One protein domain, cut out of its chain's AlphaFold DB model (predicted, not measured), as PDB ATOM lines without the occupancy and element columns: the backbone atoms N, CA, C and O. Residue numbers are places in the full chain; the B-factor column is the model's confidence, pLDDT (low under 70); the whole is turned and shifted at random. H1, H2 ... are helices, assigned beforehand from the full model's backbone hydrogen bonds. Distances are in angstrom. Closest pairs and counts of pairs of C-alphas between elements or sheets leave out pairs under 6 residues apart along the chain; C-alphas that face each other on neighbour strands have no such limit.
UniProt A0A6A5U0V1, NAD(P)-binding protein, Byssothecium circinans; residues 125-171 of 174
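AT A GLANCE: This is residues 125 to 171 of the 174 residues of the protein "NAD(P)-binding protein" of Byssothecium circinans (UniProt A0A6A5U0V1). H2 and H3, two short helices set as an L, lie toward one end of a long, open shape; a drawn-out link, residues 131 to 153, runs from them to the lone short helix H1 at the other end. The printed part has 47 residues with three named helices, H1, H2, H3 in chain order, and no named strand. The class is all helix, though helices hold just 21 residues. It is extended, with a radius of gyration of the C-alphas of 16.6 A, spanning 45 by 20 by 16 A.

IN THESE COORDINATES: H2, residues 154 to 162, is 11.8 A long and begins at C-alpha 154 (25.078, 72.690, 257.784). H3, residues 164 to 169, ends at C-alpha 169 (28.589, 86.231, 263.866). H1 is residues 125 to 130.

HOW THE PARTS SIT: H2 and H3 only just touch, only at the corner, with 3 pairs of C-alphas within 8 A; the closest C-alphas, of Ser 162 and Asp 168, are 6.6 A apart. Their lines are about perpendicular, at 89 degrees. H1 is apart from both. Every O i to N i+4 pair is within hydrogen-bond range in H1 and H3, 3 of 5 in H2.

THE WHOLE: The C-alphas farthest apart, of Gly 132 and Asp 151, are 45.1 A apart. The printed part has no cut. The link from H1 to H2 is long; residues 147 to 154, of which 154 belongs to H2, stand free. Residue 171 is under pLDDT 70.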
ATOM      1  N   VAL A 125      27.661  95.600 281.259       92.44
ATOM      2  CA  VAL A 125      28.994  96.031 280.818       92.44
ATOM      3  C   VAL A 125      28.965  97.481 280.327       92.44
ATOM      4  O   VAL A 125      29.813  98.269 280.747       92.44
ATOM      5  N   ALA A 126      27.980  97.857 279.502       93.00
ATOM      6  CA  ALA A 126      27.830  99.226 279.005       93.00
ATOM      7  C   ALA A 126      27.683 100.236 280.154       93.00
ATOM      8  O   ALA A 126      28.460 101.187 280.236       93.00
ATOM      9  N   ARG A 127      26.784  99.972 281.115       95.38
ATOM     10  CA  ARG A 127      26.602 100.834 282.296       95.38
ATOM     11  C   ARG A 127      27.882 100.983 283.119       95.38
ATOM     12  O   ARG A 127      28.214 102.088 283.534       95.38
ATOM     13  N   LYS A 128      28.619  99.891 283.354       95.00
ATOM     14  CA  LYS A 128      29.887  99.926 284.110       95.00
ATOM     15  C   LYS A 128      30.958 100.757 283.408       95.00
ATOM     16  O   LYS A 128      31.731 101.436 284.082       95.00
ATOM     17  N   ILE A 129      31.001 100.716 282.076       94.69
ATOM     18  CA  ILE A 129      31.900 101.556 281.276       94.69
ATOM     19  C   ILE A 129      31.492 103.028 281.392       94.69
ATOM     20  O   ILE A 129      32.334 103.860 281.719       94.69
ATOM     21  N   GLU A 130      30.214 103.349 281.180       95.12
ATOM     22  CA  GLU A 130      29.689 104.723 281.243       95.12
ATOM     23  C   GLU A 130      29.887 105.371 282.619       95.12
ATOM     24  O   GLU A 130      30.208 106.553 282.718       95.12
ATOM     25  N   GLN A 131      29.755 104.586 283.688       97.06
ATOM     26  CA  GLN A 131      29.975 105.032 285.065       97.06
ATOM     27  C   GLN A 131      31.463 105.132 285.446       97.06
ATOM     28  O   GLN A 131      31.784 105.541 286.560       97.06
ATOM     29  N   GLY A 132      32.381 104.727 284.563       96.06
ATOM     30  CA  GLY A 132      33.818 104.701 284.842       96.06
ATOM     31  C   GLY A 132      34.249 103.632 285.853       96.06
ATOM     32  O   GLY A 132      35.370 103.692 286.357       96.06
ATOM     33  N   ALA A 133      33.405 102.635 286.141       96.81
ATOM     34  CA  ALA A 133      33.630 101.633 287.189       96.81
ATOM     35  C   ALA A 133      34.860 100.739 286.946       96.81
ATOM     36  O   ALA A 133      35.401 100.158 287.883       96.81
ATOM     37  N   ILE A 134      35.304 100.625 285.690       92.38
ATOM     38  CA  ILE A 134      36.488  99.851 285.286       92.38
ATOM     39  C   ILE A 134      37.624 100.738 284.745       92.38
ATOM     40  O   ILE A 134      38.569 100.236 284.137       92.38
ATOM     41  N   GLY A 135      37.536 102.059 284.940       94.56
ATOM     42  CA  GLY A 135      38.427 103.028 284.300       94.56
ATOM     43  C   GLY A 135      38.212 103.104 282.784       94.56
ATOM     44  O   GLY A 135      37.121 102.831 282.286       94.56
ATOM     45  N   ARG A 136      39.252 103.491 282.035       94.19
ATOM     46  CA  ARG A 136      39.212 103.543 280.565       94.19
ATOM     47  C   ARG A 136      39.494 102.149 279.986       94.19
ATOM     48  O   ARG A 136      40.617 101.669 280.158       94.19
ATOM     49  N   PRO A 137      38.557 101.526 279.250       92.19
ATOM     50  CA  PRO A 137      38.826 100.262 278.574       92.19
ATOM     51  C   PRO A 137      39.966 100.416 277.557       92.19
ATOM     52  O   PRO A 137      39.966 101.348 276.752       92.19
ATOM     53  N   THR A 138      40.939  99.504 277.594       94.69
ATOM     54  CA  THR A 138      42.082  99.477 276.661       94.69
ATOM     55  C   THR A 138      42.055  98.276 275.722       94.69
ATOM     56  O   THR A 138      42.582  98.362 274.616       94.69
ATOM     57  N   VAL A 139      41.424  97.173 276.132       92.06
ATOM     58  CA  VAL A 139      41.292  95.946 275.342       92.06
ATOM     59  C   VAL A 139      39.872  95.413 275.476       92.06
ATOM     60  O   VAL A 139      39.374  95.233 276.586       92.06
ATOM     61  N   LEU A 140      39.242  95.119 274.338       88.38
ATOM     62  CA  LEU A 140      37.982  94.386 274.263       88.38
ATOM     63  C   LEU A 140      38.241  93.047 273.573       88.38
ATOM     64  O   LEU A 140      38.780  93.008 272.469       88.38
ATOM     65  N   ARG A 141      37.823  91.952 274.208       89.62
ATOM     66  CA  ARG A 141      37.809  90.623 273.594       89.62
ATOM     67  C   ARG A 141      36.372  90.134 273.512       89.62
ATOM     68  O   ARG A 141      35.712  89.999 274.537       89.62
ATOM     69  N   SER A 142      35.918  89.843 272.298       84.44
ATOM     70  CA  SER A 142      34.621  89.220 272.040       84.44
ATOM     71  C   SER A 142      34.835  87.806 271.518       84.44
ATOM     72  O   SER A 142      35.724  87.574 270.698       84.44
ATOM     73  N   GLN A 143      34.035  86.862 272.004       86.38
ATOM     74  CA  GLN A 143      33.993  85.499 271.493       86.38
ATOM     75  C   GLN A 143      32.536  85.066 271.376       86.38
ATOM     76  O   GLN A 143      31.752  85.184 272.321       86.38
ATOM     77  N   THR A 144      32.191  84.551 270.205       80.50
ATOM     78  CA  THR A 144      30.883  83.989 269.884       80.50
ATOM     79  C   THR A 144      31.092  82.578 269.363       80.50
ATOM     80  O   THR A 144      31.965  82.342 268.531       80.50
ATOM     81  N   CYS A 145      30.302  81.642 269.871       81.94
ATOM     82  CA  CYS A 145      30.311  80.252 269.444       81.94
ATOM     83  C   CYS A 145      28.865  79.835 269.217       81.94
ATOM     84  O   CYS A 145      28.037  79.998 270.117       81.94
ATOM     85  N   ASP A 146      28.578  79.301 268.037       79.38
ATOM     86  CA  ASP A 146      27.257  78.775 267.742       79.38
ATOM     87  C   ASP A 146      27.088  77.372 268.300       79.38
ATOM     88  O   ASP A 146      28.039  76.605 268.482       79.38
ATOM     89  N   ARG A 147      25.831  77.034 268.577       82.81
ATOM     90  CA  ARG A 147      25.472  75.671 268.940       82.81
ATOM     91  C   ARG A 147      25.743  74.765 267.743       82.81
ATOM     92  O   ARG A 147      25.252  75.027 266.648       82.81
ATOM     93  N   GLN A 148      26.457  73.669 267.981       83.75
ATOM     94  CA  GLN A 148      26.688  72.654 266.962       83.75
ATOM     95  C   GLN A 148      25.354  72.138 266.405       83.75
ATOM     96  O   GLN A 148      24.456  71.752 267.163       83.75
ATOM     97  N   HIS A 149      25.233  72.158 265.079       86.75
ATOM     98  CA  HIS A 149      24.086  71.614 264.370       86.75
ATOM     99  C   HIS A 149      24.237  70.083 264.237       86.75
ATOM    100  O   HIS A 149      25.368  69.614 264.107       86.75
ATOM    101  N   PRO A 150      23.146  69.287 264.293       91.00
ATOM    102  CA  PRO A 150      23.230  67.829 264.149       91.00
ATOM    103  C   PRO A 150      23.828  67.376 262.813       91.00
ATOM    104  O   PRO A 150      24.540  66.379 262.765       91.00
ATOM    105  N   ASP A 151      23.538  68.118 261.746       91.69
ATOM    106  CA  ASP A 151      24.195  67.959 260.449       91.69
ATOM    107  C   ASP A 151      25.567  68.669 260.470       91.69
ATOM    108  O   ASP A 151      25.592  69.893 260.667       91.69
ATOM    109  N   PRO A 152      26.685  67.935 260.283       87.62
ATOM    110  CA  PRO A 152      28.032  68.498 260.316       87.62
ATOM    111  C   PRO A 152      28.315  69.487 259.178       87.62
ATOM    112  O   PRO A 152      29.143  70.379 259.360       87.62
ATOM    113  N   ASP A 153      27.618  69.380 258.045       89.75
ATOM    114  CA  ASP A 153      27.873  70.210 256.864       89.75
ATOM    115  C   ASP A 153      27.001  71.470 256.823       89.75
ATOM    116  O   ASP A 153      27.218  72.354 255.990       89.75
ATOM    117  N   PHE A 154      26.054  71.602 257.758       89.25
ATOM    118  CA  PHE A 154      25.078  72.690 257.784       89.25
ATOM    119  C   PHE A 154      25.728  74.074 257.674       89.25
ATOM    120  O   PHE A 154      25.348  74.874 256.822       89.25
ATOM    121  N   PHE A 155      26.732  74.370 258.507       86.50
ATOM    122  CA  PHE A 155      27.367  75.691 258.513       86.50
ATOM    123  C   PHE A 155      28.218  75.944 257.266       86.50
ATOM    124  O   PHE A 155      28.305  77.083 256.815       86.50
ATOM    125  N   VAL A 156      28.809  74.896 256.683       87.94
ATOM    126  CA  VAL A 156      29.570  75.004 255.430       87.94
ATOM    127  C   VAL A 156      28.627  75.362 254.282       87.94
ATOM    128  O   VAL A 156      28.905  76.282 253.516       87.94
ATOM    129  N   GLN A 157      27.476  74.695 254.207       89.44
ATOM    130  CA  GLN A 157      26.447  74.975 253.207       89.44
ATOM    131  C   GLN A 157      25.804  76.354 253.427       89.44
ATOM    132  O   GLN A 157      25.612  77.111 252.477       89.44
ATOM    133  N   TYR A 158      25.519  76.718 254.680       85.19
ATOM    134  CA  TYR A 158      24.951  78.015 255.048       85.19
ATOM    135  C   TYR A 158      25.897  79.180 254.728       85.19
ATOM    136  O   TYR A 158      25.460  80.244 254.280       85.19
ATOM    137  N   ALA A 159      27.207  78.994 254.905       86.19
ATOM    138  CA  ALA A 159      28.213  80.013 254.607       86.19
ATOM    139  C   ALA A 159      28.220  80.443 253.130       86.19
ATOM    140  O   ALA A 159      28.572  81.587 252.845       86.19
ATOM    141  N   ALA A 160      27.795  79.570 252.208       85.00
ATOM    142  CA  ALA A 160      27.789  79.852 250.773       85.00
ATOM    143  C   ALA A 160      26.878  81.029 250.373       85.00
ATOM    144  O   ALA A 160      27.093  81.630 249.323       85.00
ATOM    145  N   TRP A 161      25.884  81.374 251.196       80.06
ATOM    146  CA  TRP A 161      24.896  82.415 250.883       80.06
ATOM    147  C   TRP A 161      24.615  83.394 252.034       80.06
ATOM    148  O   TRP A 161      23.971  84.417 251.819       80.06
ATOM    149  N   SER A 162      25.127  83.138 253.242       78.94
ATOM    150  CA  SER A 162      24.967  84.022 254.414       78.94
ATOM    151  C   SER A 162      26.047  85.106 254.553       78.94
ATOM    152  O   SER A 162      25.937  85.971 255.420       78.94
ATOM    153  N   GLY A 163      27.100  85.067 253.726       79.69
ATOM    154  CA  GLY A 163      28.296  85.908 253.892       79.69
ATOM    155  C   GLY A 163      29.355  85.296 254.821       79.69
ATOM    156  O   GLY A 163      30.366  85.934 255.121       79.69
ATOM    157  N   GLY A 164      29.148  84.047 255.251       84.56
ATOM    158  CA  GLY A 164      30.082  83.288 256.076       84.56
ATOM    159  C   GLY A 164      30.140  83.748 257.534       84.56
ATOM    160  O   GLY A 164      29.420  84.644 257.970       84.56
ATOM    161  N   VAL A 165      31.043  83.130 258.302       82.00
ATOM    162  CA  VAL A 165      31.116  83.282 259.767       82.00
ATOM    163  C   VAL A 165      31.296  84.734 260.233       82.00
ATOM    164  O   VAL A 165      30.788  85.120 261.282       82.00
ATOM    165  N   PHE A 166      31.994  85.570 259.460       81.06
ATOM    166  CA  PHE A 166      32.225  86.961 259.847       81.06
ATOM    167  C   PHE A 166      30.951  87.805 259.758       81.06
ATOM    168  O   PHE A 166      30.660  88.548 260.694       81.06
ATOM    169  N   VAL A 167      30.177  87.668 258.680       81.31
ATOM    170  CA  VAL A 167      28.922  88.414 258.496       81.31
ATOM    171  C   VAL A 167      27.835  87.881 259.430       81.31
ATOM    172  O   VAL A 167      27.099  88.663 260.025       81.31
ATOM    173  N   ASP A 168      27.782  86.566 259.628       78.81
ATOM    174  CA  ASP A 168      26.770  85.941 260.482       78.81
ATOM    175  C   ASP A 168      27.014  86.237 261.975       78.81
ATOM    176  O   ASP A 168      26.086  86.564 262.713       78.81
ATOM    177  N   MET A 169      28.275  86.196 262.429       75.56
ATOM    178  CA  MET A 169      28.589  86.231 263.866       75.56
ATOM    179  C   MET A 169      29.202  87.543 264.374       75.56
ATOM    180  O   MET A 169      29.146  87.809 265.577       75.56
ATOM    181  N   SER A 170      29.808  88.374 263.515       71.62
ATOM    182  CA  SER A 170      30.607  89.536 263.965       71.62
ATOM    183  C   SER A 170      29.916  90.897 263.805       71.62
ATOM    184  O   SER A 170      30.509  91.924 264.126       71.62
ATOM    185  N   THR A 171      28.657  90.947 263.369       65.69
ATOM    186  CA  THR A 171      27.951  92.198 263.008       65.69
ATOM    187  C   THR A 171      27.440  93.032 264.190       65.69
ATOM    188  O   THR A 171      26.837  94.079 263.994       65.69
TER     189      THR A 171